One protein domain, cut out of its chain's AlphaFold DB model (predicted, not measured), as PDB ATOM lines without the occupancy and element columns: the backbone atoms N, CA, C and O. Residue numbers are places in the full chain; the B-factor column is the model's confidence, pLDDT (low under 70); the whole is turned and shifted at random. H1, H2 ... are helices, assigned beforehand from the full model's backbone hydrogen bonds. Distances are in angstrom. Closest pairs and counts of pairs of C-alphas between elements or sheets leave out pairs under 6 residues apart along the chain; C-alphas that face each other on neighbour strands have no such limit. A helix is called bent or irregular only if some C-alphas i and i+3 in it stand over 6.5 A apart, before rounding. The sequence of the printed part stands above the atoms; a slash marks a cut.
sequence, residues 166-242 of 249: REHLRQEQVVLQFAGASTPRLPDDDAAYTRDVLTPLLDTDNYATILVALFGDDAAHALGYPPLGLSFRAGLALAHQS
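Overview. This is residues 166 to 242 of the 249 residues of an uncharacterized protein of Ardenticatena maritima (UniProt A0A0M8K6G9). A short last helix, H5, sits in the middle, with H1 and H2 packed on two sides of it and H3 packed at the end where H5 begins. H4 lies beyond H3, at the far end of the domain from the last residues of H1, and the helices that meet H5 cross it steeply. The printed part has 77 residues with five named helices in the order H1, H2, H3, H4, H5 and no named strand, and its class is all helix. It is compact, with a radius of gyration of the C-alphas of 11.5 A, and it is rounded, spanning 33 by 24 by 22 A.

Along the chain. The printed part begins with H1, residues 166 to 179, 19.8 A from first to last C-alpha; C-alpha 166 is at (-32.106, -39.647, 45.254). H2, residues 188 to 201, is 20.3 A long and irregular, but only just: C-alphas 197 and 200 are 6.8 A apart. H3, residues 207 to 215, measures 12.0 A, and its C-alpha 207 is at (-30.959, -44.109, 57.045). H4, residues 217 to 223, measures 9.8 A. H5, residues 234 to 241, measures 10.5 A and ends with C-alpha 241 at (-44.040, -45.406, 37.739).

Arrangement. The hub is H5, which touches three other helices. H1 and H5 touch at a steep tilt of 51 degrees, the same way; their closest C-alphas, of Gln 173 and His 240, are 4.6 A apart. H2 and H5 touch at a steep tilt of 67 degrees, opposite ways, and their closest C-alphas are those of Ala 191 and Leu 238, at 5.9 A. H3 and H5 touch at a steep tilt of 56 degrees, the same way, with the C-alphas of Leu 214 and Gly 235 closest at 4.2 A. H2 and H3 are close but not clearly touching, at a shallow tilt of 11 degrees, opposite ways; their closest C-alphas, of Leu 198 and Ala 213, are 6.9 A apart. H3 and H4 touch only at the corner by their link, where the C-alphas of Val 212 and Ala 220 are closest at 5.6 A. H4 is apart from H1, H2 and H5. In H1, H3, H4 and H5 every O i to N i+4 pair is within hydrogen-bond range; in H2, 8 of 10 are.

Size, cuts and confidence. The two C-alphas farthest apart, of Phe 178 and Gly 224, are 33.0 A from each other. The printed part has no cut. The links H2 to H3 and H3 to H4 are tight, the links H1 to H2 and H4 to H5 are short, and no link is long. The mean pLDDT of the printed part is 96.2, and no printed residue is under 70.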
ATOM      1  N   ARG A 166     -32.128 -39.805  46.715       97.75
ATOM      2  CA  ARG A 166     -32.106 -39.647  45.254       97.75
ATOM      3  C   ARG A 166     -31.461 -40.841  44.563       97.75
ATOM      4  O   ARG A 166     -32.007 -41.358  43.590       97.75
ATOM      5  N   GLU A 167     -30.318 -41.299  45.065       97.62
ATOM      6  CA  GLU A 167     -29.604 -42.451  44.508       97.62
ATOM      7  C   GLU A 167     -30.386 -43.757  44.704       97.62
ATOM      8  O   GLU A 167     -30.442 -44.568  43.777       97.62
ATOM      9  N   HIS A 168     -31.041 -43.940  45.857       98.38
ATOM     10  CA  HIS A 168     -31.881 -45.114  46.132       98.38
ATOM     11  C   HIS A 168     -33.070 -45.184  45.168       98.38
ATOM     12  O   HIS A 168     -33.301 -46.206  44.521       98.38
ATOM     13  N   LEU A 169     -33.792 -44.072  45.021       97.75
ATOM     14  CA  LEU A 169     -34.924 -43.963  44.105       97.75
ATOM     15  C   LEU A 169     -34.482 -44.151  42.649       97.75
ATOM     16  O   LEU A 169     -35.153 -44.842  41.885       97.75
ATOM     17  N   ARG A 170     -33.332 -43.587  42.256       96.81
ATOM     18  CA  ARG A 170     -32.806 -43.745  40.895       96.81
ATOM     19  C   ARG A 170     -32.433 -45.194  40.587       96.81
ATOM     20  O   ARG A 170     -32.762 -45.672  39.500       96.81
ATOM     21  N   GLN A 171     -31.782 -45.882  41.524       97.19
ATOM     22  CA  GLN A 171     -31.488 -47.307  41.394       97.19
ATOM     23  C   GLN A 171     -32.783 -48.100  41.192       97.19
ATOM     24  O   GLN A 171     -32.910 -48.823  40.204       97.19
ATOM     25  N   GLU A 172     -33.763 -47.941  42.084       97.00
ATOM     26  CA  GLU A 172     -34.976 -48.760  42.036       97.00
ATOM     27  C   GLU A 172     -35.903 -48.406  40.870       97.00
ATOM     28  O   GLU A 172     -36.555 -49.301  40.339       97.00
ATOM     29  N   GLN A 173     -35.886 -47.166  40.369       95.62
ATOM     30  CA  GLN A 173     -36.523 -46.827  39.092       95.62
ATOM     31  C   GLN A 173     -35.989 -47.727  37.968       95.62
ATOM     32  O   GLN A 173     -36.764 -48.407  37.298       95.62
ATOM     33  N   VAL A 174     -34.663 -47.775  37.782       95.19
ATOM     34  CA  VAL A 174     -34.034 -48.580  36.719       95.19
ATOM     35  C   VAL A 174     -34.285 -50.071  36.937       95.19
ATOM     36  O   VAL A 174     -34.641 -50.785  35.998       95.19
ATOM     37  N   VAL A 175     -34.126 -50.545  38.174       97.00
ATOM     38  CA  VAL A 175     -34.266 -51.961  38.530       97.00
ATOM     39  C   VAL A 175     -35.696 -52.455  38.322       97.00
ATOM     40  O   VAL A 175     -35.889 -53.485  37.677       97.00
ATOM     41  N   LEU A 176     -36.705 -51.733  38.817       95.94
ATOM     42  CA  LEU A 176     -38.107 -52.154  38.727       95.94
ATOM     43  C   LEU A 176     -38.648 -52.032  37.298       95.94
ATOM     44  O   LEU A 176     -39.399 -52.903  36.850       95.94
ATOM     45  N   GLN A 177     -38.218 -51.014  36.543       94.50
ATOM     46  CA  GLN A 177     -38.522 -50.909  35.112       94.50
ATOM     47  C   GLN A 177     -37.883 -52.055  34.318       94.50
ATOM     48  O   GLN A 177     -38.562 -52.704  33.520       94.50
ATOM     49  N   PHE A 178     -36.611 -52.381  34.575       96.50
ATOM     50  CA  PHE A 178     -35.962 -53.538  33.955       96.50
ATOM     51  C   PHE A 178     -36.668 -54.845  34.325       96.50
ATOM     52  O   PHE A 178     -36.905 -55.686  33.457       96.50
ATOM     53  N   ALA A 179     -37.035 -55.034  35.592       97.19
ATOM     54  CA  ALA A 179     -37.743 -56.226  36.036       97.19
ATOM     55  C   ALA A 179     -39.153 -56.322  35.430       97.19
ATOM     56  O   ALA A 179     -39.708 -57.418  35.355       97.19
ATOM     57  N   GLY A 180     -39.711 -55.212  34.928       95.31
ATOM     58  CA  GLY A 180     -41.088 -55.147  34.453       95.31
ATOM     59  C   GLY A 180     -42.044 -55.503  35.584       95.31
ATOM     60  O   GLY A 180     -42.877 -56.394  35.415       95.31
ATOM     61  N   ALA A 181     -41.814 -54.913  36.758       93.88
ATOM     62  CA  ALA A 181     -42.717 -55.035  37.891       93.88
ATOM     63  C   ALA A 181     -44.045 -54.331  37.567       93.88
ATOM     64  O   ALA A 181     -44.057 -53.357  36.817       93.88
ATOM     65  N   SER A 182     -45.157 -54.841  38.093       88.88
ATOM     66  CA  SER A 182     -46.471 -54.180  38.042       88.88
ATOM     67  C   SER A 182     -46.795 -53.435  39.344       88.88
ATOM     68  O   SER A 182     -47.686 -52.585  39.382       88.88
ATOM     69  N   THR A 183     -46.060 -53.758  40.410       89.19
ATOM     70  CA  THR A 183     -46.188 -53.211  41.758       89.19
ATOM     71  C   THR A 183     -44.799 -52.921  42.348       89.19
ATOM     72  O   THR A 183     -43.810 -53.534  41.934       89.19
ATOM     73  N   PRO A 184     -44.697 -52.006  43.326       91.38
ATOM     74  CA  PRO A 184     -45.777 -51.180  43.877       91.38
ATOM     75  C   PRO A 184     -46.194 -50.048  42.918       91.38
ATOM     76  O   PRO A 184     -45.409 -49.619  42.076       91.38
ATOM     77  N   ARG A 185     -47.442 -49.581  43.028       92.94
ATOM     78  CA  ARG A 185     -48.015 -48.502  42.205       92.94
ATOM     79  C   ARG A 185     -48.892 -47.606  43.076       92.94
ATOM     80  O   ARG A 185     -49.576 -48.122  43.957       92.94
ATOM     81  N   LEU A 186     -48.880 -46.301  42.818       94.31
ATOM     82  CA  LEU A 186     -49.741 -45.332  43.498       94.31
ATOM     83  C   LEU A 186     -50.811 -44.788  42.541       94.31
ATOM     84  O   LEU A 186     -50.558 -44.702  41.334       94.31
ATOM     85  N   PRO A 187     -51.980 -44.385  43.065       94.56
ATOM     86  CA  PRO A 187     -52.850 -43.410  42.413       94.56
ATOM     87  C   PRO A 187     -52.105 -42.113  42.045       94.56
ATOM     88  O   PRO A 187     -51.079 -41.786  42.643       94.56
ATOM     89  N   ASP A 188     -52.602 -41.370  41.052       92.56
ATOM     90  CA  ASP A 188     -51.907 -40.182  40.525       92.56
ATOM     91  C   ASP A 188     -51.801 -39.037  41.551       92.56
ATOM     92  O   ASP A 188     -50.788 -38.336  41.601       92.56
ATOM     93  N   ASP A 189     -52.825 -38.855  42.384       93.81
ATOM     94  CA  ASP A 189     -52.850 -37.884  43.481       93.81
ATOM     95  C   ASP A 189     -51.875 -38.267  44.602       93.81
ATOM     96  O   ASP A 189     -51.056 -37.439  45.009       93.81
ATOM     97  N   ASP A 190     -51.868 -39.537  45.014       95.38
ATOM     98  CA  ASP A 190     -50.886 -40.079  45.963       95.38
ATOM     99  C   ASP A 190     -49.450 -39.950  45.434       95.38
ATOM    100  O   ASP A 190     -48.520 -39.659  46.187       95.38
ATOM    101  N   ALA A 191     -49.246 -40.142  44.129       94.88
ATOM    102  CA  ALA A 191     -47.949 -39.980  43.483       94.88
ATOM    103  C   ALA A 191     -47.466 -38.524  43.508       94.88
ATOM    104  O   ALA A 191     -46.281 -38.273  43.740       94.88
ATOM    105  N   ALA A 192     -48.366 -37.570  43.250       94.19
ATOM    106  CA  ALA A 192     -48.065 -36.145  43.326       94.19
ATOM    107  C   ALA A 192     -47.705 -35.741  44.761       94.19
ATOM    108  O   ALA A 192     -46.636 -35.175  44.975       94.19
ATOM    109  N   TYR A 193     -48.525 -36.141  45.736       96.69
ATOM    110  CA  TYR A 193     -48.257 -35.908  47.153       96.69
ATOM    111  C   TYR A 193     -46.924 -36.524  47.600       96.69
ATOM    112  O   TYR A 193     -46.101 -35.854  48.220       96.69
ATOM    113  N   THR A 194     -46.669 -37.784  47.233       97.31
ATOM    114  CA  THR A 194     -45.406 -38.465  47.551       97.31
ATOM    115  C   THR A 194     -44.221 -37.690  46.986       97.31
ATOM    116  O   THR A 194     -43.224 -37.513  47.679       97.31
ATOM    117  N   ARG A 195     -44.313 -37.185  45.748       96.19
ATOM    118  CA  ARG A 195     -43.242 -36.374  45.156       96.19
ATOM    119  C   ARG A 195     -42.990 -35.114  45.978       96.19
ATOM    120  O   ARG A 195     -41.844 -34.876  46.339       96.19
ATOM    121  N   ASP A 196     -44.036 -34.374  46.331       96.69
ATOM    122  CA  ASP A 196     -43.917 -33.141  47.120       96.69
ATOM    123  C   ASP A 196     -43.257 -33.388  48.488       96.69
ATOM    124  O   ASP A 196     -42.423 -32.594  48.926       96.69
ATOM    125  N   VAL A 197     -43.573 -34.515  49.140       98.12
ATOM    126  CA  VAL A 197     -42.948 -34.929  50.407       98.12
ATOM    127  C   VAL A 197     -41.476 -35.312  50.221       98.12
ATOM    128  O   VAL A 197     -40.640 -34.965  51.057       98.12
ATOM    129  N   LEU A 198     -41.134 -36.030  49.145       97.56
ATOM    130  CA  LEU A 198     -39.783 -36.559  48.937       97.56
ATOM    131  C   LEU A 198     -38.798 -35.538  48.357       97.56
ATOM    132  O   LEU A 198     -37.617 -35.612  48.695       97.56
ATOM    133  N   THR A 199     -39.242 -34.587  47.528       96.38
ATOM    134  CA  THR A 199     -38.381 -33.572  46.887       96.38
ATOM    135  C   THR A 199     -37.425 -32.860  47.857       96.38
ATOM    136  O   THR A 199     -36.223 -32.850  47.584       96.38
ATOM    137  N   PRO A 200     -37.863 -32.319  49.014       97.38
ATOM    138  CA  PRO A 200     -36.948 -31.663  49.955       97.38
ATOM    139  C   PRO A 200     -35.991 -32.631  50.676       97.38
ATOM    140  O   PRO A 200     -35.058 -32.181  51.337       97.38
ATOM    141  N   LEU A 201     -36.213 -33.945  50.574       98.12
ATOM    142  CA  LEU A 201     -35.436 -34.988  51.245       98.12
ATOM    143  C   LEU A 201     -34.456 -35.702  50.305       98.12
ATOM    144  O   LEU A 201     -33.701 -36.549  50.772       98.12
ATOM    145  N   LEU A 202     -34.449 -35.399  49.003       97.19
ATOM    146  CA  LEU A 202     -33.717 -36.181  47.996       97.19
ATOM    147  C   LEU A 202     -32.223 -36.342  48.302       97.19
ATOM    148  O   LEU A 202     -31.668 -37.416  48.080       97.19
ATOM    149  N   ASP A 203     -31.583 -35.321  48.862       97.75
ATOM    150  CA  ASP A 203     -30.141 -35.345  49.121       97.75
ATOM    151  C   ASP A 203     -29.794 -35.785  50.560       97.75
ATOM    152  O   ASP A 203     -28.634 -35.726  50.962       97.75
ATOM    153  N   THR A 204     -30.776 -36.259  51.342       98.38
ATOM    154  CA  THR A 204     -30.526 -36.842  52.671       98.38
ATOM    155  C   THR A 204     -29.795 -38.176  52.556       98.38
ATOM    156  O   THR A 204     -30.129 -38.995  51.699       98.38
ATOM    157  N   ASP A 205     -28.845 -38.421  53.456       98.12
ATOM    158  CA  ASP A 205     -28.178 -39.710  53.679       98.12
ATOM    159  C   ASP A 205     -28.628 -40.379  54.996       98.12
ATOM    160  O   ASP A 205     -28.091 -41.408  55.416       98.12
ATOM    161  N   ASN A 206     -29.643 -39.812  55.664       98.44
ATOM    162  CA  ASN A 206     -30.161 -40.351  56.912       98.44
ATOM    163  C   ASN A 206     -30.921 -41.663  56.668       98.44
ATOM    164  O   ASN A 206     -32.006 -41.664  56.089       98.44
ATOM    165  N   TYR A 207     -30.383 -42.768  57.190       97.81
ATOM    166  CA  TYR A 207     -30.959 -44.109  57.045       97.81
ATOM    167  C   TYR A 207     -32.445 -44.196  57.428       97.81
ATOM    168  O   TYR A 207     -33.234 -44.761  56.674       97.81
ATOM    169  N   ALA A 208     -32.849 -43.629  58.572       98.06
ATOM    170  CA  ALA A 208     -34.236 -43.709  59.030       98.06
ATOM    171  C   ALA A 208     -35.177 -42.956  58.078       98.06
ATOM    172  O   ALA A 208     -36.208 -43.492  57.679       98.06
ATOM    173  N   THR A 209     -34.789 -41.750  57.652       98.50
ATOM    174  CA  THR A 209     -35.548 -40.970  56.666       98.50
ATOM    175  C   THR A 209     -35.639 -41.691  55.325       98.50
ATOM    176  O   THR A 209     -36.727 -41.766  54.766       98.50
ATOM    177  N   ILE A 210     -34.535 -42.256  54.821       98.69
ATOM    178  CA  ILE A 210     -34.520 -43.006  53.556       98.69
ATOM    179  C   ILE A 210     -35.442 -44.223  53.647       98.69
ATOM    180  O   ILE A 210     -36.257 -44.445  52.755       98.69
ATOM    181  N   LEU A 211     -35.352 -45.000  54.726       98.50
ATOM    182  CA  LEU A 211     -36.165 -46.197  54.903       98.50
ATOM    183  C   LEU A 211     -37.662 -45.849  54.915       98.50
ATOM    184  O   LEU A 211     -38.431 -46.476  54.189       98.50
ATOM    185  N   VAL A 212     -38.073 -44.824  55.667       98.56
ATOM    186  CA  VAL A 212     -39.478 -44.376  55.690       98.56
ATOM    187  C   VAL A 212     -39.902 -43.793  54.340       98.56
ATOM    188  O   VAL A 212     -40.989 -44.100  53.862       98.56
ATOM    189  N   ALA A 213     -39.040 -43.027  53.667       98.50
ATOM    190  CA  ALA A 213     -39.315 -42.501  52.332       98.50
ATOM    191  C   ALA A 213     -39.565 -43.612  51.297       98.50
ATOM    192  O   ALA A 213     -40.443 -43.490  50.443       98.50
ATOM    193  N   LEU A 214     -38.809 -44.711  51.372       98.25
ATOM    194  CA  LEU A 214     -38.934 -45.838  50.449       98.25
ATOM    195  C   LEU A 214     -40.141 -46.727  50.765       98.25
ATOM    196  O   LEU A 214     -40.852 -47.122  49.839       98.25
ATOM    197  N   PHE A 215     -40.364 -47.053  52.043       97.81
ATOM    198  CA  PHE A 215     -41.318 -48.086  52.467       97.81
ATOM    199  C   PHE A 215     -42.623 -47.561  53.080       97.81
ATOM    200  O   PHE A 215     -43.574 -48.335  53.192       97.81
ATOM    201  N   GLY A 216     -42.710 -46.272  53.402       98.19
ATOM    202  CA  GLY A 216     -43.900 -45.637  53.964       98.19
ATOM    203  C   GLY A 216     -43.999 -45.712  55.489       98.19
ATOM    204  O   GLY A 216     -43.114 -46.223  56.183       98.19
ATOM    205  N   ASP A 217     -45.110 -45.204  56.015       98.19
ATOM    206  CA  ASP A 217     -45.315 -45.003  57.452       98.19
ATOM    207  C   ASP A 217     -45.457 -46.310  58.241       98.19
ATOM    208  O   ASP A 217     -45.094 -46.357  59.416       98.19
ATOM    209  N   ASP A 218     -45.889 -47.406  57.615       96.12
ATOM    210  CA  ASP A 218     -45.895 -48.717  58.275       96.12
ATOM    211  C   ASP A 218     -44.477 -49.148  58.684       96.12
ATOM    212  O   ASP A 218     -44.288 -49.770  59.734       96.12
ATOM    213  N   ALA A 219     -43.462 -48.767  57.902       96.69
ATOM    214  CA  ALA A 219     -42.065 -48.988  58.252       96.69
ATOM    215  C   ALA A 219     -41.615 -48.080  59.400       96.69
ATOM    216  O   ALA A 219     -40.887 -48.527  60.289       96.69
ATOM    217  N   ALA A 220     -42.089 -46.831  59.412       97.69
ATOM    218  CA  ALA A 220     -41.830 -45.892  60.496       97.69
ATOM    219  C   ALA A 220     -42.366 -46.436  61.827       97.69
ATOM    220  O   ALA A 220     -41.619 -46.555  62.798       97.69
ATOM    221  N   HIS A 221     -43.626 -46.874  61.847       97.00
ATOM    222  CA  HIS A 221     -44.258 -47.456  63.028       97.00
ATOM    223  C   HIS A 221     -43.571 -48.748  63.481       97.00
ATOM    224  O   HIS A 221     -43.319 -48.920  64.674       97.00
ATOM    225  N   ALA A 222     -43.220 -49.639  62.548       94.44
ATOM    226  CA  ALA A 222     -42.571 -50.908  62.873       94.44
ATOM    227  C   ALA A 222     -41.172 -50.744  63.494       94.44
ATOM    228  O   ALA A 222     -40.723 -51.633  64.218       94.44
ATOM    229  N   LEU A 223     -40.478 -49.637  63.208       95.19
ATOM    230  CA  LEU A 223     -39.097 -49.388  63.642       95.19
ATOM    231  C   LEU A 223     -38.961 -48.237  64.651       95.19
ATOM    232  O   LEU A 223     -37.859 -47.977  65.130       95.19
ATOM    233  N   GLY A 224     -40.062 -47.568  65.000       96.94
ATOM    234  CA  GLY A 224     -40.066 -46.427  65.917       96.94
ATOM    235  C   GLY A 224     -39.464 -45.149  65.321       96.94
ATOM    236  O   GLY A 224     -38.917 -44.332  66.062       96.94
ATOM    237  N   TYR A 225     -39.534 -44.976  63.999       97.94
ATOM    238  CA  TYR A 225     -39.111 -43.752  63.315       97.94
ATOM    239  C   TYR A 225     -40.271 -42.755  63.159       97.94
ATOM    240  O   TYR A 225     -41.436 -43.155  63.215       97.94
ATOM    241  N   PRO A 226     -39.984 -41.456  62.953       98.00
ATOM    242  CA  PRO A 226     -41.016 -40.477  62.625       98.00
ATOM    243  C   PRO A 226     -41.687 -40.792  61.271       98.00
ATOM    244  O   PRO A 226     -40.964 -41.003  60.294       98.00
ATOM    245  N   PRO A 227     -43.032 -40.816  61.190       98.31
ATOM    246  CA  PRO A 227     -43.748 -40.986  59.925       98.31
ATOM    247  C   PRO A 227     -43.591 -39.759  59.017       98.31
ATOM    248  O   PRO A 227     -43.382 -38.641  59.497       98.31
ATOM    249  N   LEU A 228     -43.720 -39.968  57.705       98.25
ATOM    250  CA  LEU A 228     -43.679 -38.917  56.678       98.25
ATOM    251  C   LEU A 228     -45.055 -38.656  56.041       98.25
ATOM    252  O   LEU A 228     -45.164 -37.776  55.190       98.25
ATOM    253  N   GLY A 229     -46.093 -39.394  56.444       98.06
ATOM    254  CA  GLY A 229     -47.419 -39.346  55.831       98.06
ATOM    255  C   GLY A 229     -47.522 -40.202  54.570       98.06
ATOM    256  O   GLY A 229     -48.404 -39.972  53.750       98.06
ATOM    257  N   LEU A 230     -46.606 -41.154  54.366       98.12
ATOM    258  CA  LEU A 230     -46.468 -41.884  53.107       98.12
ATOM    259  C   LEU A 230     -47.148 -43.255  53.145       98.12
ATOM    260  O   LEU A 230     -46.953 -44.042  54.074       98.12
ATOM    261  N   SER A 231     -47.869 -43.574  52.067       97.44
ATOM    262  CA  SER A 231     -48.458 -44.894  51.819       97.44
ATOM    263  C   SER A 231     -47.400 -46.003  51.739       97.44
ATOM    264  O   SER A 231     -46.215 -45.760  51.485       97.44
ATOM    265  N   PHE A 232     -47.837 -47.255  51.909       95.56
ATOM    266  CA  PHE A 232     -46.968 -48.430  51.815       95.56
ATOM    267  C   PHE A 232     -46.164 -48.440  50.505       95.56
ATOM    268  O   PHE A 232     -46.721 -48.433  49.405       95.56
ATOM    269  N   ARG A 233     -44.833 -48.471  50.634       96.19
ATOM    270  CA  ARG A 233     -43.855 -48.455  49.532       96.19
ATOM    271  C   ARG A 233     -43.963 -47.255  48.580       96.19
ATOM    272  O   ARG A 233     -43.579 -47.376  47.415       96.19
ATOM    273  N   ALA A 234     -44.450 -46.107  49.055       96.81
ATOM    274  CA  ALA A 234     -44.713 -44.942  48.212       96.81
ATOM    275  C   ALA A 234     -43.488 -44.472  47.407       96.81
ATOM    276  O   ALA A 234     -43.603 -44.259  46.201       96.81
ATOM    277  N   GLY A 235     -42.301 -44.377  48.019       97.31
ATOM    278  CA  GLY A 235     -41.088 -43.972  47.301       97.31
ATOM    279  C   GLY A 235     -40.696 -44.946  46.189       97.31
ATOM    280  O   GLY A 235     -40.398 -44.526  45.071       97.31
ATOM    281  N   LEU A 236     -40.767 -46.255  46.455       96.75
ATOM    282  CA  LEU A 236     -40.495 -47.282  45.442       96.75
ATOM    283  C   LEU A 236     -41.523 -47.251  44.303       96.75
ATOM    284  O   LEU A 236     -41.149 -47.370  43.136       96.75
ATOM    285  N   ALA A 237     -42.800 -47.050  44.629       96.06
ATOM    286  CA  ALA A 237     -43.873 -46.941  43.649       96.06
ATOM    287  C   ALA A 237     -43.701 -45.709  42.758       96.06
ATOM    288  O   ALA A 237     -43.776 -45.809  41.534       96.06
ATOM    289  N   LEU A 238     -43.398 -44.559  43.369       95.25
ATOM    290  CA  LEU A 238     -43.144 -43.314  42.660       95.25
ATOM    291  C   LEU A 238     -41.940 -43.448  41.722       95.25
ATOM    292  O   LEU A 238     -42.031 -43.042  40.562       95.25
ATOM    293  N   ALA A 239     -40.838 -44.045  42.186       93.56
ATOM    294  CA  ALA A 239     -39.661 -44.309  41.361       93.56
ATOM    295  C   ALA A 239     -39.997 -45.221  40.171       93.56
ATOM    296  O   ALA A 239     -39.640 -44.909  39.037       93.56
ATOM    297  N   HIS A 240     -40.722 -46.315  40.414       92.56
ATOM    298  CA  HIS A 240     -41.110 -47.279  39.388       92.56
ATOM    299  C   HIS A 240     -41.984 -46.662  38.283       92.56
ATOM    300  O   HIS A 240     -41.696 -46.838  37.096       92.56
ATOM    301  N   GLN A 241     -43.031 -45.926  38.668       90.75
ATOM    302  CA  GLN A 241     -44.040 -45.406  37.739       90.75
ATOM    303  C   GLN A 241     -43.647 -44.087  37.061       90.75
ATOM    304  O   GLN A 241     -44.311 -43.675  36.112       90.75
ATOM    305  N   SER A 242     -42.598 -43.407  37.535       81.50
ATOM    306  CA  SER A 242     -42.176 -42.129  36.959       81.50
ATOM    307  C   SER A 242     -41.551 -42.333  35.572       81.50
ATOM    308  O   SER A 242     -40.518 -43.004  35.469       81.50
TER     309      SER A 242